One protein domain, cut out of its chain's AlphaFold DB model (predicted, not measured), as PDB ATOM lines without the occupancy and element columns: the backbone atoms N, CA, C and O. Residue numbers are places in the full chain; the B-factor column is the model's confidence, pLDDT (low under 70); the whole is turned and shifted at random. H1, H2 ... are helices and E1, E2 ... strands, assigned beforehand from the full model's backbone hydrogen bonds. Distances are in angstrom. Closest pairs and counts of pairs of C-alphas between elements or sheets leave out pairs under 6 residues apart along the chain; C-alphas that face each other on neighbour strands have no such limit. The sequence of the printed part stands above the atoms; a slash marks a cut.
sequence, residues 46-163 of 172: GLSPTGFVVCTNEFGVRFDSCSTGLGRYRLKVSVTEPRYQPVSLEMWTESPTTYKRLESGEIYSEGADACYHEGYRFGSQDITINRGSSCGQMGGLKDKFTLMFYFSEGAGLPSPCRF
ATOM      1  N   GLY A  46       5.312  -5.240 -19.903       90.62
ATOM      2  CA  GLY A  46       6.670  -5.654 -19.588       90.62
ATOM      3  C   GLY A  46       6.807  -7.165 -19.574       90.62
ATOM      4  O   GLY A  46       5.924  -7.895 -20.029       90.62
ATOM      5  N   LEU A  47       7.924  -7.642 -19.030       91.00
ATOM      6  CA  LEU A  47       8.190  -9.068 -18.889       91.00
ATOM      7  C   LEU A  47       7.998  -9.508 -17.441       91.00
ATOM      8  O   LEU A  47       8.539  -8.923 -16.504       91.00
ATOM      9  N   SER A  48       7.238 -10.582 -17.257       91.81
ATOM     10  CA  SER A  48       7.223 -11.317 -15.992       91.81
ATOM     11  C   SER A  48       8.592 -11.960 -15.706       91.81
ATOM     12  O   SER A  48       9.367 -12.171 -16.639       91.81
ATOM     13  N   PRO A  49       8.881 -12.378 -14.455       90.06
ATOM     14  CA  PRO A  49      10.135 -13.066 -14.119       90.06
ATOM     15  C   PRO A  49      10.400 -14.342 -14.931       90.06
ATOM     16  O   PRO A  49      11.535 -14.795 -15.032       90.06
ATOM     17  N   THR A  50       9.351 -14.937 -15.503       90.00
ATOM     18  CA  THR A  50       9.430 -16.136 -16.341       90.00
ATOM     19  C   THR A  50       9.440 -15.830 -17.839       90.00
ATOM     20  O   THR A  50       9.510 -16.768 -18.628       90.00
ATOM     21  N   GLY A  51       9.386 -14.558 -18.248       90.38
ATOM     22  CA  GLY A  51       9.512 -14.130 -19.646       90.38
ATOM     23  C   GLY A  51       8.208 -13.965 -20.415       90.38
ATOM     24  O   GLY A  51       8.244 -13.617 -21.589       90.38
ATOM     25  N   PHE A  52       7.046 -14.179 -19.795       93.69
ATOM     26  CA  PHE A  52       5.778 -13.826 -20.441       93.69
ATOM     27  C   PHE A  52       5.620 -12.315 -20.545       93.69
ATOM     28  O   PHE A  52       5.877 -11.618 -19.557       93.69
ATOM     29  N   VAL A  53       5.144 -11.853 -21.700       93.44
ATOM     30  CA  VAL A  53       4.670 -10.481 -21.883       93.44
ATOM     31  C   VAL A  53       3.411 -10.297 -21.049       93.44
ATOM     32  O   VAL A  53       2.471 -11.090 -21.126       93.44
ATOM     33  N   VAL A  54       3.416  -9.271 -20.213       95.00
ATOM     34  CA  VAL A  54       2.328  -8.957 -19.296       95.00
ATOM     35  C   VAL A  54       2.032  -7.478 -19.398       95.00
ATOM     36  O   VAL A  54       2.949  -6.669 -19.302       95.00
ATOM     37  N   CYS A  55       0.759  -7.139 -19.542       93.62
ATOM     38  CA  CYS A  55       0.284  -5.768 -19.556       93.62
ATOM     39  C   CYS A  55      -0.641  -5.499 -18.376       93.62
ATOM     40  O   CYS A  55      -1.313  -6.407 -17.880       93.62
ATOM     41  N   THR A  56      -0.698  -4.247 -17.952       92.75
ATOM     42  CA  THR A  56      -1.616  -3.776 -16.923       92.75
ATOM     43  C   THR A  56      -2.478  -2.667 -17.502       92.75
ATOM     44  O   THR A  56      -1.960  -1.737 -18.117       92.75
ATOM     45  N   ASN A  57      -3.796  -2.774 -17.338       90.94
ATOM     46  CA  ASN A  57      -4.713  -1.727 -17.785       90.94
ATOM     47  C   ASN A  57      -4.767  -0.549 -16.797       90.94
ATOM     48  O   ASN A  57      -4.171  -0.591 -15.720       90.94
ATOM     49  N   GLU A  58      -5.519   0.496 -17.140       88.38
ATOM     50  CA  GLU A  58      -5.635   1.702 -16.304       88.38
ATOM     51  C   GLU A  58      -6.238   1.443 -14.908       88.38
ATOM     52  O   GLU A  58      -6.015   2.216 -13.980       88.38
ATOM     53  N   PHE A  59      -6.952   0.326 -14.737       89.44
ATOM     54  CA  PHE A  59      -7.557  -0.101 -13.473       89.44
ATOM     55  C   PHE A  59      -6.643  -1.013 -12.638       89.44
ATOM     56  O   PHE A  59      -7.079  -1.558 -11.625       89.44
ATOM     57  N   GLY A  60      -5.389  -1.218 -13.052       88.88
ATOM     58  CA  GLY A  60      -4.441  -2.086 -12.349       88.88
ATOM     59  C   GLY A  60      -4.659  -3.583 -12.589       88.88
ATOM     60  O   GLY A  60      -4.027  -4.409 -11.928       88.88
ATOM     61  N   VAL A  61      -5.524  -3.962 -13.535       91.38
ATOM     62  CA  VAL A  61      -5.779  -5.367 -13.877       91.38
ATOM     63  C   VAL A  61      -4.650  -5.888 -14.749       91.38
ATOM     64  O   VAL A  61      -4.308  -5.289 -15.767       91.38
ATOM     65  N   ARG A  62      -4.092  -7.031 -14.350       93.69
ATOM     66  CA  ARG A  62      -2.983  -7.697 -15.032       93.69
ATOM     67  C   ARG A  62      -3.490  -8.674 -16.095       93.69
ATOM     68  O   ARG A  62      -4.275  -9.566 -15.787       93.69
ATOM     69  N   PHE A  63      -2.937  -8.580 -17.298       95.06
ATOM     70  CA  PHE A  63      -3.193  -9.466 -18.431       95.06
ATOM     71  C   PHE A  63      -1.892 -10.098 -18.910       95.06
ATOM     72  O   PHE A  63      -0.916  -9.403 -19.177       95.06
ATOM     73  N   ASP A  64      -1.872 -11.418 -19.044       95.19
ATOM     74  CA  ASP A  64      -0.740 -12.180 -19.588       95.19
ATOM     75  C   ASP A  64      -1.014 -12.731 -20.993       95.19
ATOM     76  O   ASP A  64      -0.240 -13.527 -21.520       95.19
ATOM     77  N   SER A  65      -2.146 -12.346 -21.571       95.25
ATOM     78  CA  SER A  65      -2.590 -12.735 -22.898       95.25
ATOM     79  C   SER A  65      -3.434 -11.625 -23.516       95.25
ATOM     80  O   SER A  65      -3.958 -10.751 -22.822       95.25
ATOM     81  N   CYS A  66      -3.553 -11.659 -24.835       94.50
ATOM     82  CA  CYS A  66      -4.337 -10.718 -25.623       94.50
ATOM     83  C   CYS A  66      -5.208 -11.473 -26.636       94.50
ATOM     84  O   CYS A  66      -5.012 -12.670 -26.853       94.50
ATOM     85  N   SER A  67      -6.175 -10.794 -27.254       93.06
ATOM     86  CA  SER A  67      -7.064 -11.366 -28.272       93.06
ATOM     87  C   SER A  67      -7.044 -10.555 -29.567       93.06
ATOM     88  O   SER A  67      -6.964  -9.324 -29.535       93.06
ATOM     89  N   THR A  68      -7.132 -11.247 -30.703       88.31
ATOM     90  CA  THR A  68      -7.301 -10.658 -32.049       88.31
ATOM     91  C   THR A  68      -8.724 -10.847 -32.595       88.31
ATOM     92  O   THR A  68      -8.991 -10.508 -33.745       88.31
ATOM     93  N   GLY A  69      -9.642 -11.419 -31.805       83.25
ATOM     94  CA  GLY A  69     -10.969 -11.869 -32.258       83.25
ATOM     95  C   GLY A  69     -10.968 -13.237 -32.956       83.25
ATOM     96  O   GLY A  69     -12.015 -13.867 -33.048       83.25
ATOM     97  N   LEU A  70      -9.805 -13.729 -33.399       82.50
ATOM     98  CA  LEU A  70      -9.625 -15.095 -33.918       82.50
ATOM     99  C   LEU A  70      -9.273 -16.095 -32.808       82.50
ATOM    100  O   LEU A  70      -9.491 -17.303 -32.927       82.50
ATOM    101  N   GLY A  71      -8.713 -15.584 -31.718       91.06
ATOM    102  CA  GLY A  71      -8.269 -16.378 -30.596       91.06
ATOM    103  C   GLY A  71      -7.538 -15.536 -29.567       91.06
ATOM    104  O   GLY A  71      -7.405 -14.315 -29.696       91.06
ATOM    105  N   ARG A  72      -7.046 -16.225 -28.545       95.00
ATOM    106  CA  ARG A  72      -6.216 -15.678 -27.481       95.00
ATOM    107  C   ARG A  72      -4.767 -16.086 -27.703       95.00
ATOM    108  O   ARG A  72      -4.494 -17.228 -28.064       95.00
ATOM    109  N   TYR A  73      -3.848 -15.174 -27.424       95.50
ATOM    110  CA  TYR A  73      -2.421 -15.343 -27.667       95.50
ATOM    111  C   TYR A  73      -1.626 -14.948 -26.434       95.50
ATOM    112  O   TYR A  73      -1.959 -13.978 -25.750       95.50
ATOM    113  N   ARG A  74      -0.556 -15.691 -26.163       96.69
ATOM    114  CA  ARG A  74       0.376 -15.422 -25.070       96.69
ATOM    115  C   ARG A  74       1.802 -15.640 -25.537       96.69
ATOM    116  O   ARG A  74       2.169 -16.738 -25.949       96.69
ATOM    117  N   LEU A  75       2.596 -14.579 -25.455       95.44
ATOM    118  CA  LEU A  75       3.982 -14.572 -25.898       95.44
ATOM    119  C   LEU A  75       4.925 -14.703 -24.704       95.44
ATOM    120  O   LEU A  75       4.785 -14.001 -23.700       95.44
ATOM    121  N   LYS A  76       5.912 -15.583 -24.842       94.44
ATOM    122  CA  LYS A  76       7.046 -15.713 -23.932       94.44
ATOM    123  C   LYS A  76       8.329 -15.403 -24.686       94.44
ATOM    124  O   LYS A  76       8.535 -15.928 -25.777       94.44
ATOM    125  N   VAL A  77       9.183 -14.594 -24.079       91.75
ATOM    126  CA  VAL A  77      10.492 -14.192 -24.600       91.75
ATOM    127  C   VAL A  77      11.553 -14.319 -23.504       91.75
ATOM    128  O   VAL A  77      11.233 -14.537 -22.332       91.75
ATOM    129  N   SER A  78      12.825 -14.171 -23.863       85.81
ATOM    130  CA  SER A  78      13.909 -14.144 -22.885       85.81
ATOM    131  C   SER A  78      13.858 -12.884 -22.015       85.81
ATOM    132  O   SER A  78      13.700 -11.768 -22.507       85.81
ATOM    133  N   VAL A  79      14.014 -13.080 -20.702       78.81
ATOM    134  CA  VAL A  79      14.071 -12.009 -19.689       78.81
ATOM    135  C   VAL A  79      15.407 -11.274 -19.662       78.81
ATOM    136  O   VAL A  79      15.441 -10.111 -19.275       78.81
ATOM    137  N   THR A  80      16.505 -11.940 -20.025       73.00
ATOM    138  CA  THR A  80      17.848 -11.342 -19.966       73.00
ATOM    139  C   THR A  80      18.052 -10.372 -21.118       73.00
ATOM    140  O   THR A  80      18.512  -9.256 -20.916       73.00
ATOM    141  N   GLU A  81      17.655 -10.792 -22.316       72.50
ATOM    142  CA  GLU A  81      17.679  -9.969 -23.512       72.50
ATOM    143  C   GLU A  81      16.563 -10.462 -24.434       72.50
ATOM    144  O   GLU A  81      16.632 -11.605 -24.887       72.50
ATOM    145  N   PRO A  82      15.554  -9.632 -24.764       69.31
ATOM    146  CA  PRO A  82      14.468 -10.018 -25.672       69.31
ATOM    147  C   PRO A  82      14.967 -10.470 -27.053       69.31
ATOM    148  O   PRO A  82      14.230 -11.110 -27.801       69.31
ATOM    149  N   ARG A  83      16.227 -10.143 -27.378       72.69
ATOM    150  CA  ARG A  83      16.942 -10.569 -28.582       72.69
ATOM    151  C   ARG A  83      17.488 -12.008 -28.526       72.69
ATOM    152  O   ARG A  83      18.048 -12.486 -29.509       72.69
ATOM    153  N   TYR A  84      17.347 -12.713 -27.409       74.25
ATOM    154  CA  TYR A  84      17.810 -14.091 -27.262       74.25
ATOM    155  C   TYR A  84      16.651 -15.064 -27.041       74.25
ATOM    156  O   TYR A  84      15.574 -14.701 -26.572       74.25
ATOM    157  N   GLN A  85      16.894 -16.334 -27.367       73.12
ATOM    158  CA  GLN A  85      16.020 -17.438 -26.970       73.12
ATOM    159  C   GLN A  85      15.937 -17.521 -25.433       73.12
ATOM    160  O   GLN A  85      16.903 -17.166 -24.753       73.12
ATOM    161  N   PRO A  86      14.826 -18.015 -24.858       80.00
ATOM    162  CA  PRO A  86      13.696 -18.680 -25.515       80.00
ATOM    163  C   PRO A  86      12.620 -17.721 -26.044       80.00
ATOM    164  O   PRO A  86      12.314 -16.721 -25.402       80.00
ATOM    165  N   VAL A  87      11.984 -18.089 -27.159       91.31
ATOM    166  CA  VAL A  87      10.779 -17.435 -27.692       91.31
ATOM    167  C   VAL A  87       9.715 -18.488 -27.983       91.31
ATOM    168  O   VAL A  87       9.934 -19.370 -28.810       91.31
ATOM    169  N   SER A  88       8.551 -18.382 -27.341       94.25
ATOM    170  CA  SER A  88       7.423 -19.288 -27.579       94.25
ATOM    171  C   SER A  88       6.089 -18.552 -27.635       94.25
ATOM    172  O   SER A  88       5.879 -17.584 -26.903       94.25
ATOM    173  N   LEU A  89       5.163 -19.059 -28.444       96.06
ATOM    174  CA  LEU A  89       3.813 -18.519 -28.595       96.06
ATOM    175  C   LEU A  89       2.774 -19.581 -28.247       96.06
ATOM    176  O   LEU A  89       2.744 -20.646 -28.859       96.06
ATOM    177  N   GLU A  90       1.909 -19.275 -27.288       96.62
ATOM    178  CA  GLU A  90       0.727 -20.070 -26.956       96.62
ATOM    179  C   GLU A  90      -0.511 -19.442 -27.604       96.62
ATOM    180  O   GLU A  90      -0.695 -18.224 -27.554       96.62
ATOM    181  N   MET A  91      -1.350 -20.276 -28.217       95.44
ATOM    182  CA  MET A  91      -2.526 -19.863 -28.981       95.44
ATOM    183  C   MET A  91      -3.733 -20.708 -28.585       95.44
ATOM    184  O   MET A  91      -3.640 -21.938 -28.520       95.44
ATOM    185  N   TRP A  92      -4.867 -20.047 -28.364       95.38
ATOM    186  CA  TRP A  92      -6.164 -20.682 -28.142       95.38
ATOM    187  C   TRP A  92      -7.179 -20.135 -29.141       95.38
ATOM    188  O   TRP A  92      -7.414 -18.930 -29.159       95.38
ATOM    189  N   THR A  93      -7.799 -20.995 -29.943       88.94
ATOM    190  CA  THR A  93      -8.919 -20.608 -30.820       88.94
ATOM    191  C   THR A  93     -10.245 -20.860 -30.116       88.94
ATOM    192  O   THR A  93     -10.327 -21.732 -29.252       88.94
ATOM    193  N   GLU A  94     -11.293 -20.120 -30.473       79.12
ATOM    194  CA  GLU A  94     -12.608 -20.277 -29.836       79.12
ATOM    195  C   GLU A  94     -13.514 -21.275 -30.572       79.12
ATOM    196  O   GLU A  94     -14.286 -21.984 -29.927       79.12
ATOM    197  N   SER A  95     -13.423 -21.393 -31.903       77.25
ATOM    198  CA  SER A  95     -14.303 -22.267 -32.700       77.25
ATOM    199  C   SER A  95     -13.633 -22.806 -33.981       77.25
ATOM    200  O   SER A  95     -13.508 -22.057 -34.949       77.25
ATOM    201  N   PRO A  96     -13.232 -24.096 -34.030       80.19
ATOM    202  CA  PRO A  96     -13.231 -25.054 -32.920       80.19
ATOM    203  C   PRO A  96     -12.246 -24.631 -31.826       80.19
ATOM    204  O   PRO A  96     -11.262 -23.941 -32.099       80.19
ATOM    205  N   THR A  97     -12.490 -25.052 -30.585       86.19
ATOM    206  CA  THR A  97     -11.550 -24.792 -29.495       86.19
ATOM    207  C   THR A  97     -10.296 -25.634 -29.681       86.19
ATOM    208  O   THR A  97     -10.351 -26.861 -29.626       86.19
ATOM    209  N   THR A  98      -9.157 -24.985 -29.905       91.69
ATOM    210  CA  THR A  98      -7.861 -25.659 -30.029       91.69
ATOM    211  C   THR A  98      -6.824 -24.965 -29.166       91.69
ATOM    212  O   THR A  98      -6.950 -23.781 -28.859       91.69
ATOM    213  N   TYR A  99      -5.803 -25.718 -28.765       94.31
ATOM    214  CA  TYR A  99      -4.606 -25.188 -28.130       94.31
ATOM    215  C   TYR A  99      -3.397 -25.579 -28.963       94.31
ATOM    216  O   TYR A  99      -3.237 -26.745 -29.336       94.31
ATOM    217  N   LYS A 100      -2.531 -24.606 -29.226       93.94
ATOM    218  CA  LYS A 100      -1.273 -24.822 -29.928       93.94
ATOM    219  C   LYS A 100      -0.173 -24.001 -29.285       93.94
ATOM    220  O   LYS A 100      -0.378 -22.844 -28.925       93.94
ATOM    221  N   ARG A 101       1.011 -24.600 -29.194       95.19
ATOM    222  CA  ARG A 101       2.218 -23.929 -28.732       95.19
ATOM    223  C   ARG A 101       3.319 -24.047 -29.773       95.19
ATOM    224  O   ARG A 101       3.598 -25.136 -30.269       95.19
ATOM    225  N   LEU A 102       3.922 -22.914 -30.107       94.56
ATOM    226  CA  LEU A 102       5.097 -22.822 -30.963       94.56
ATOM    227  C   LEU A 102       6.302 -22.621 -30.052       94.56
ATOM    228  O   LEU A 102       6.365 -21.620 -29.345       94.56
ATOM    229  N   GLU A 103       7.219 -23.585 -30.030       92.50
ATOM    230  CA  GLU A 103       8.321 -23.626 -29.053       92.50
ATOM    231  C   GLU A 103       9.540 -22.783 -29.446       92.50
ATOM    232  O   GLU A 103      10.433 -22.577 -28.628       92.50
ATOM    233  N   SER A 104       9.591 -22.313 -30.693       90.31
ATOM    234  CA  SER A 104      10.712 -21.536 -31.210       90.31
ATOM    235  C   SER A 104      10.231 -20.468 -32.183       90.31
ATOM    236  O   SER A 104       9.599 -20.781 -33.197       90.31
ATOM    237  N   GLY A 105      10.572 -19.218 -31.890       90.81
ATOM    238  CA  GLY A 105      10.492 -18.098 -32.822       90.81
ATOM    239  C   GLY A 105      11.875 -17.506 -33.059       90.81
ATOM    240  O   GLY A 105      12.697 -17.475 -32.148       90.81
ATOM    241  N   GLU A 106      12.146 -17.044 -34.268       90.62
ATOM    242  CA  GLU A 106      13.374 -16.333 -34.623       90.62
ATOM    243  C   GLU A 106      13.118 -14.834 -34.638       90.62
ATOM    244  O   GLU A 106      11.993 -14.388 -34.860       90.62
ATOM    245  N   ILE A 107      14.159 -14.042 -34.418       89.81
ATOM    246  CA  ILE A 107      14.034 -12.597 -34.571       89.81
ATOM    247  C   ILE A 107      14.102 -12.270 -36.042       89.81
ATOM    248  O   ILE A 107      14.945 -12.790 -36.772       89.81
ATOM    249  N   TYR A 108      13.226 -11.374 -36.458       88.94
ATOM    250  CA  TYR A 108      13.301 -10.782 -37.774       88.94
ATOM    251  C   TYR A 108      13.285  -9.265 -37.650       88.94
ATOM    252  O   TYR A 108      12.793  -8.701 -36.669       88.94
ATOM    253  N   SER A 109      13.827  -8.624 -38.674       88.25
ATOM    254  CA  SER A 109      13.749  -7.184 -38.867       88.25
ATOM    255  C   SER A 109      13.097  -6.918 -40.213       88.25
ATOM    256  O   SER A 109      13.335  -7.649 -41.178       88.25
ATOM    257  N   GLU A 110      12.289  -5.872 -40.287       85.25
ATOM    258  CA  GLU A 110      11.605  -5.467 -41.509       85.25
ATOM    259  C   GLU A 110      11.558  -3.940 -41.616       85.25
ATOM    260  O   GLU A 110      11.506  -3.228 -40.614       85.25
ATOM    261  N   GLY A 111      11.579  -3.439 -42.852       83.75
ATOM    262  CA  GLY A 111      11.561  -2.010 -43.145       83.75
ATOM    263  C   GLY A 111      12.931  -1.334 -43.028       83.75
ATOM    264  O   GLY A 111      13.958  -1.967 -42.787       83.75
ATOM    265  N   ALA A 112      12.931  -0.019 -43.240       81.06
ATOM    266  CA  ALA A 112      14.096   0.852 -43.132       81.06
ATOM    267  C   ALA A 112      13.688   2.196 -42.509       81.06
ATOM    268  O   ALA A 112      12.513   2.575 -42.562       81.06
ATOM    269  N   ASP A 113      14.655   2.904 -41.921       78.25
ATOM    270  CA  ASP A 113      14.484   4.228 -41.315       78.25
ATOM    271  C   ASP A 113      13.281   4.285 -40.349       78.25
ATOM    272  O   ASP A 113      13.138   3.443 -39.461       78.25
ATOM    273  N   ALA A 114      12.372   5.244 -40.545       72.50
ATOM    274  CA  ALA A 114      11.170   5.441 -39.737       72.50
ATOM    275  C   ALA A 114      10.152   4.287 -39.818       72.50
ATOM    276  O   ALA A 114       9.137   4.315 -39.121       72.50
ATOM    277  N   CYS A 115      10.383   3.286 -40.666       77.75
ATOM    278  CA  CYS A 115       9.555   2.089 -40.775       77.75
ATOM    279  C   CYS A 115      10.243   0.812 -40.308       77.75
ATOM    280  O   CYS A 115       9.632  -0.257 -40.358       77.75
ATOM    281  N   TYR A 116      11.499   0.912 -39.879       84.31
ATOM    282  CA  TYR A 116      12.203  -0.221 -39.316       84.31
ATOM    283  C   TYR A 116      11.487  -0.720 -38.057       84.31
ATOM    284  O   TYR A 116      11.120   0.071 -37.180       84.31
ATOM    285  N   HIS A 117      11.307  -2.032 -37.962       86.50
ATOM    286  CA  HIS A 117      10.856  -2.696 -36.750       86.50
ATOM    287  C   HIS A 117      11.448  -4.098 -36.632       86.50
ATOM    288  O   HIS A 117      11.820  -4.735 -37.621       86.50
ATOM    289  N   GLU A 118      11.509  -4.584 -35.399       89.19
ATOM    290  CA  GLU A 118      11.870  -5.954 -35.068       89.19
ATOM    291  C   GLU A 118      10.682  -6.691 -34.454       89.19
ATOM    292  O   GLU A 118       9.760  -6.103 -33.872       89.19
ATOM    293  N   GLY A 119      10.720  -8.009 -34.566       91.56
ATOM    294  CA  GLY A 119       9.710  -8.883 -34.001       91.56
ATOM    295  C   GLY A 119      10.166 -10.328 -33.966       91.56
ATOM    296  O   GLY A 119      11.342 -10.644 -34.150       91.56
ATOM    297  N   TYR A 120       9.201 -11.209 -33.752       93.06
ATOM    298  CA  TYR A 120       9.392 -12.647 -33.679       93.06
ATOM    299  C   TYR A 120       8.649 -13.336 -34.818       93.06
ATOM    300  O   TYR A 120       7.467 -13.082 -35.037       93.06
ATOM    301  N   ARG A 121       9.333 -14.228 -35.529       93.12
ATOM    302  CA  ARG A 121       8.794 -15.056 -36.604       93.12
ATOM    303  C   ARG A 121       8.794 -16.517 -36.179       93.12
ATOM    304  O   ARG A 121       9.836 -17.089 -35.875       93.12
ATOM    305  N   PHE A 122       7.633 -17.149 -36.223       94.06
ATOM    306  CA  PHE A 122       7.447 -18.570 -35.957       94.06
ATOM    307  C   PHE A 122       7.288 -19.307 -37.288       94.06
ATOM    308  O   PHE A 122       6.176 -19.581 -37.741       94.06
ATOM    309  N   GLY A 123       8.420 -19.625 -37.925       88.00
ATOM    310  CA  GLY A 123       8.462 -20.118 -39.309       88.00
ATOM    311  C   GLY A 123       7.666 -21.402 -39.570       88.00
ATOM    312  O   GLY A 123       7.158 -21.587 -40.668       88.00
ATOM    313  N   SER A 124       7.469 -22.254 -38.557       87.94
ATOM    314  CA  SER A 124       6.654 -23.473 -38.694       87.94
ATOM    315  C   SER A 124       5.183 -23.215 -39.042       87.94
ATOM    316  O   SER A 124       4.494 -24.145 -39.457       87.94
ATOM    317  N   GLN A 125       4.686 -21.994 -38.828       86.75
ATOM    318  CA  GLN A 125       3.296 -21.592 -39.066       86.75
ATOM    319  C   GLN A 125       3.175 -20.279 -39.842       86.75
ATOM    320  O   GLN A 125       2.078 -19.753 -39.955       86.75
ATOM    321  N   ASP A 126       4.291 -19.741 -40.340       92.12
ATOM    322  CA  ASP A 126       4.340 -18.427 -40.989       92.12
ATOM    323  C   ASP A 126       3.667 -17.316 -40.155       92.12
ATOM    324  O   ASP A 126       2.939 -16.466 -40.658       92.12
ATOM    325  N   ILE A 127       3.872 -17.361 -38.835       93.00
ATOM    326  CA  ILE A 127       3.330 -16.367 -37.906       93.00
ATOM    327  C   ILE A 127       4.399 -15.330 -37.598       93.00
ATOM    328  O   ILE A 127       5.547 -15.680 -37.310       93.00
ATOM    329  N   THR A 128       4.017 -14.058 -37.578       92.56
ATOM    330  CA  THR A 128       4.867 -12.966 -37.098       92.56
ATOM    331  C   THR A 128       4.185 -12.185 -35.985       92.56
ATOM    332  O   THR A 128       2.968 -12.001 -35.975       92.56
ATOM    333  N   ILE A 129       4.984 -11.753 -35.015       92.25
ATOM    334  CA  ILE A 129       4.561 -10.892 -33.918       92.25
ATOM    335  C   ILE A 129       5.509  -9.710 -33.833       92.25
ATOM    336  O   ILE A 129       6.723  -9.901 -33.790       92.25
ATOM    337  N   ASN A 130       4.968  -8.499 -33.764       90.38
ATOM    338  CA  ASN A 130       5.765  -7.292 -33.588       90.38
ATOM    339  C   ASN A 130       4.998  -6.188 -32.843       90.38
ATOM    340  O   ASN A 130       3.787  -6.267 -32.657       90.38
ATOM    341  N   ARG A 131       5.703  -5.140 -32.416       85.69
ATOM    342  CA  ARG A 131       5.105  -3.909 -31.869       85.69
ATOM    343  C   ARG A 131       5.145  -2.729 -32.833       85.69
ATOM    344  O   ARG A 131       4.364  -1.797 -32.656       85.69
ATOM    345  N   GLY A 132       6.021  -2.771 -33.837       74.81
ATOM    346  CA  GLY A 132       6.111  -1.739 -34.864       74.81
ATOM    347  C   GLY A 132       5.130  -2.001 -36.001       74.81
ATOM    348  O   GLY A 132       5.212  -3.023 -36.664       74.81
ATOM    349  N   SER A 133       4.221  -1.066 -36.262       64.62
ATOM    350  CA  SER A 133       3.350  -1.141 -37.436       64.62
ATOM    351  C   SER A 133       4.156  -1.048 -38.741       64.62
ATOM    352  O   SER A 133       5.154  -0.324 -38.809       64.62
ATOM    353  N   SER A 134       3.685  -1.697 -39.807       59.75
ATOM    354  CA  SER A 134       4.228  -1.510 -41.158       59.75
ATOM    355  C   SER A 134       4.084  -0.050 -41.624       59.75
ATOM    356  O   SER A 134       3.206   0.680 -41.148       59.75
ATOM    357  N   CYS A 135       4.947   0.404 -42.553       62.06
ATOM    358  CA  CYS A 135       4.814   1.727 -43.178       62.06
ATOM    359  C   CYS A 135       3.376   1.904 -43.707       62.06
ATOM    360  O   CYS A 135       3.016   1.306 -44.719       62.06
ATOM    361  N   GLY A 136       2.562   2.741 -43.059       54.22
ATOM    362  CA  GLY A 136       1.213   3.079 -43.527       54.22
ATOM    363  C   GLY A 136       0.056   2.583 -42.658       54.22
ATOM    364  O   GLY A 136      -1.064   3.050 -42.855       54.22
ATOM    365  N   GLN A 137       0.290   1.732 -41.656       58.53
ATOM    366  CA  GLN A 137      -0.716   1.456 -40.626       58.53
ATOM    367  C   GLN A 137      -0.445   2.318 -39.394       58.53
ATOM    368  O   GLN A 137       0.327   1.951 -38.520       58.53
ATOM    369  N   MET A 138      -1.091   3.483 -39.299       50.41
ATOM    370  CA  MET A 138      -1.183   4.165 -38.008       50.41
ATOM    371  C   MET A 138      -2.085   3.330 -37.099       50.41
ATOM    372  O   MET A 138      -3.281   3.206 -37.365       50.41
ATOM    373  N   GLY A 139      -1.511   2.763 -36.034       55.66
ATOM    374  CA  GLY A 139      -2.297   2.201 -34.941       55.66
ATOM    375  C   GLY A 139      -3.327   3.227 -34.470       55.66
ATOM    376  O   GLY A 139      -3.028   4.419 -34.338       55.66
ATOM    377  N   GLY A 140      -4.570   2.790 -34.275       57.16
ATOM    378  CA  GLY A 140      -5.629   3.685 -33.815       57.16
ATOM    379  C   GLY A 140      -5.318   4.215 -32.412       57.16
ATOM    380  O   GLY A 140      -4.538   3.621 -31.676       57.16
ATOM    381  N   LEU A 141      -5.985   5.287 -31.971       57.12
ATOM    382  CA  LEU A 141      -5.869   5.789 -30.586       57.12
ATOM    383  C   LEU A 141      -6.068   4.687 -29.523       57.12
ATOM    384  O   LEU A 141      -5.435   4.727 -28.473       57.12
ATOM    385  N   LYS A 142      -6.895   3.675 -29.824       60.81
ATOM    386  CA  LYS A 142      -7.103   2.492 -28.974       60.81
ATOM    387  C   LYS A 142      -5.849   1.624 -28.803       60.81
ATOM    388  O   LYS A 142      -5.693   0.993 -27.758       60.81
ATOM    389  N   ASP A 143      -4.949   1.607 -29.782       67.75
ATOM    390  CA  ASP A 143      -3.736   0.784 -29.756       67.75
ATOM    391  C   ASP A 143      -2.688   1.328 -28.787       67.75
ATOM    392  O   ASP A 143      -1.860   0.569 -28.297       67.75
ATOM    393  N   LYS A 144      -2.755   2.613 -28.419       66.81
ATOM    394  CA  LYS A 144      -1.810   3.184 -27.449       66.81
ATOM    395  C   LYS A 144      -1.917   2.566 -26.056       66.81
ATOM    396  O   LYS A 144      -0.913   2.488 -25.363       66.81
ATOM    397  N   PHE A 145      -3.109   2.123 -25.659       74.69
ATOM    398  CA  PHE A 145      -3.373   1.724 -24.271       74.69
ATOM    399  C   PHE A 145      -3.763   0.261 -24.099       74.69
ATOM    400  O   PHE A 145      -3.807  -0.218 -22.975       74.69
ATOM    401  N   THR A 146      -4.071  -0.445 -25.188       88.00
ATOM    402  CA  THR A 146      -4.592  -1.823 -25.113       88.00
ATOM    403  C   THR A 146      -3.855  -2.808 -26.003       88.00
ATOM    404  O   THR A 146      -4.095  -4.009 -25.911       88.00
ATOM    405  N   LEU A 147      -2.965  -2.332 -26.878       90.69
ATOM    406  CA  LEU A 147      -2.183  -3.199 -27.748       90.69
ATOM    407  C   LEU A 147      -1.095  -3.883 -26.926       90.69
ATOM    408  O   LEU A 147      -0.301  -3.209 -26.272       90.69
ATOM    409  N   MET A 148      -1.039  -5.209 -27.010       93.06
ATOM    410  CA  MET A 148       0.086  -5.996 -26.507       93.06
ATOM    411  C   MET A 148       1.121  -6.198 -27.619       93.06
ATOM    412  O   MET A 148       2.305  -5.957 -27.410       93.06
ATOM    413  N   PHE A 149       0.666  -6.589 -28.811       92.44
ATOM    414  CA  PHE A 149       1.463  -6.699 -30.035       92.44
ATOM    415  C   PHE A 149       0.549  -6.854 -31.256       92.44
ATOM    416  O   PHE A 149      -0.624  -7.203 -31.129       92.44
ATOM    417  N   TYR A 150       1.079  -6.622 -32.449       91.31
ATOM    418  CA  TYR A 150       0.480  -7.060 -33.702       91.31
ATOM    419  C   TYR A 150       0.816  -8.525 -33.964       91.31
ATOM    420  O   TYR A 150       1.921  -8.983 -33.679       91.31
ATOM    421  N   PHE A 151      -0.154  -9.246 -34.509       91.19
ATOM    422  CA  PHE A 151      -0.074 -10.642 -34.908       91.19
ATOM    423  C   PHE A 151      -0.422 -10.750 -36.392       91.19
ATOM    424  O   PHE A 151      -1.468 -10.250 -36.806       91.19
ATOM    425  N   SER A 152       0.399 -11.439 -37.174       89.81
ATOM    426  CA  SER A 152       0.097 -11.766 -38.570       89.81
ATOM    427  C   SER A 152       0.289 -13.256 -38.807       89.81
ATOM    428  O   SER A 152       1.220 -13.857 -38.272       89.81
ATOM    429  N   GLU A 153      -0.563 -13.826 -39.649       88.75
ATOM    430  CA  GLU A 153      -0.442 -15.188 -40.158       88.75
ATOM    431  C   GLU A 153      -0.327 -15.121 -41.685       88.75
ATOM    432  O   GLU A 153      -1.141 -14.478 -42.358       88.75
ATOM    433  N   GLY A 154       0.712 -15.742 -42.237       84.69
ATOM    434  CA  GLY A 154       1.018 -15.670 -43.659       84.69
ATOM    435  C   GLY A 154       1.402 -14.265 -44.133       84.69
ATOM    436  O   GLY A 154       1.894 -13.424 -43.383       84.69
ATOM    437  N   ALA A 155       1.074 -13.975 -45.396       73.69
ATOM    438  CA  ALA A 155       1.162 -12.635 -45.987       73.69
ATOM    439  C   ALA A 155      -0.035 -11.724 -45.626       73.69
ATOM    440  O   ALA A 155      -0.314 -10.748 -46.327       73.69
ATOM    441  N   GLY A 156      -0.795 -12.073 -44.583       75.31
ATOM    442  CA  GLY A 156      -1.949 -11.306 -44.127       75.31
ATOM    443  C   GLY A 156      -1.566  -9.955 -43.520       75.31
ATOM    444  O   GLY A 156      -0.431  -9.726 -43.104       75.31
ATOM    445  N   LEU A 157      -2.545  -9.047 -43.440       79.00
ATOM    446  CA  LEU A 157      -2.360  -7.785 -42.725       79.00
ATOM    447  C   LEU A 157      -2.222  -8.041 -41.213       79.00
ATOM    448  O   LEU A 157      -2.997  -8.833 -40.666       79.00
ATOM    449  N   PRO A 158      -1.309  -7.332 -40.521       85.00
ATOM    450  CA  PRO A 158      -1.172  -7.454 -39.080       85.00
ATOM    451  C   PRO A 158      -2.469  -7.098 -38.356       85.00
ATOM    452  O   PRO A 158      -3.069  -6.043 -38.570       85.00
ATOM    453  N   SER A 159      -2.891  -7.993 -37.472       88.12
ATOM    454  CA  SER A 159      -4.049  -7.837 -36.603       88.12
ATOM    455  C   SER A 159      -3.596  -7.428 -35.198       88.12
ATOM    456  O   SER A 159      -2.732  -8.082 -34.612       88.12
ATOM    457  N   PRO A 160      -4.155  -6.358 -34.617       90.38
ATOM    458  CA  PRO A 160      -3.800  -5.921 -33.272       90.38
ATOM    459  C   PRO A 160      -4.315  -6.917 -32.227       90.38
ATOM    460  O   PRO A 160      -5.520  -7.148 -32.122       90.38
ATOM    461  N   CYS A 161      -3.410  -7.468 -31.421       92.69
ATOM    462  CA  CYS A 161      -3.738  -8.315 -30.284       92.69
ATOM    463  C   CYS A 161      -3.867  -7.452 -29.028       92.69
ATOM    464  O   CYS A 161      -2.890  -6.846 -28.571       92.69
ATOM    465  N   ARG A 162      -5.083  -7.365 -28.480       92.81
ATOM    466  CA  ARG A 162      -5.415  -6.428 -27.399       92.81
ATOM    467  C   ARG A 162      -5.807  -7.117 -26.099       92.81
ATOM    468  O   ARG A 162      -6.406  -8.190 -26.119       92.81
ATOM    469  N   PHE A 163      -5.478  -6.490 -24.977       91.94
ATOM    470  CA  PHE A 163      -6.012  -6.846 -23.662       91.94
ATOM    471  C   PHE A 163      -7.222  -5.965 -23.307       91.94
ATOM    472  O   PHE A 163      -7.458  -4.938 -23.947       91.94
TER     473      PHE A 163
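Overview. This is residues 46 to 163 of the 172 residues of an uncharacterized protein of Gammaproteobacteria bacterium (UniProt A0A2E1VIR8). Two sheets lie only partly face to face with their strands crossed: the strongly twisted sheet of E5 to E9 on one side and the smaller sheet of E2, E3 and E4 on the other. The short strand E1 lies off the E2 edge of the smaller sheet, and the tiny helix H1 sits just before E8. The printed part has 118 residues, with nine named strands and one named helix in the order E1 E2 E3 E4 E5 E6 E7 H1 E8 E9; both sheets are antiparallel, in the orders E2 E3 E4 and E5 E6 E7 E8 E9. The class is mostly strand, though under half of the residues are in named elements. The whole is compact, with a radius of gyration of the C-alphas of 13.8 A, and rounded, with spans of 36 by 34 by 33 A.

Along the chain. E1 is residues 53 to 56, beginning at C-alpha 53 (4.670, -10.481, -21.883). E2 is residues 71 to 76, 16.7 A long; E3 is residues 88 to 94, 20.2 A; E4 is residues 97 to 102, 16.8 A. E5 is residues 106 to 110, E6 is residues 117 to 122, 16.3 A, and E7 is residues 127 to 130. H1 is residues 143 to 146, E8 is residues 147 to 153, 17.3 A, and E9 is residues 159 to 162, ending at C-alpha 162 (-5.415, -6.428, -27.399).

Arrangement. E5, E6 and E7 form a meander, each strand the antiparallel neighbour of the one before, and so do E2, E3 and E4. In the hairpin E6 and E7, N 120 and O 129 are 2.8 A apart, within hydrogen-bond range. Between E7 and E8, N 150 and O 130 are 2.7 A apart. In the hairpin E2 and E3, N 72 and O 92 are 2.8 A apart. The two sheets form a sandwich, two sheets face to face, with strands at 77 degrees. E2 and E8 are near each other, with 6 pairs of C-alphas within 10 A. E1 pairs with no named strand; its closest C-alphas to E2 are those of Val 53 and Leu 75, 5.8 A. H1 only grazes the larger sheet; it is too short for an O i to N i+4 pair, and its one O i to N i+3 pair is not within range.

Size, cuts and confidence. The two C-alphas farthest apart, those of Pro 96 and Asp 113, are 41.2 A apart. The printed part has no cut. The links E1 to E2, E2 to E3 and E7 to H1 are long. The mean pLDDT of the printed part is 85.3; residue 82 and residues 133 to 144 are under 70.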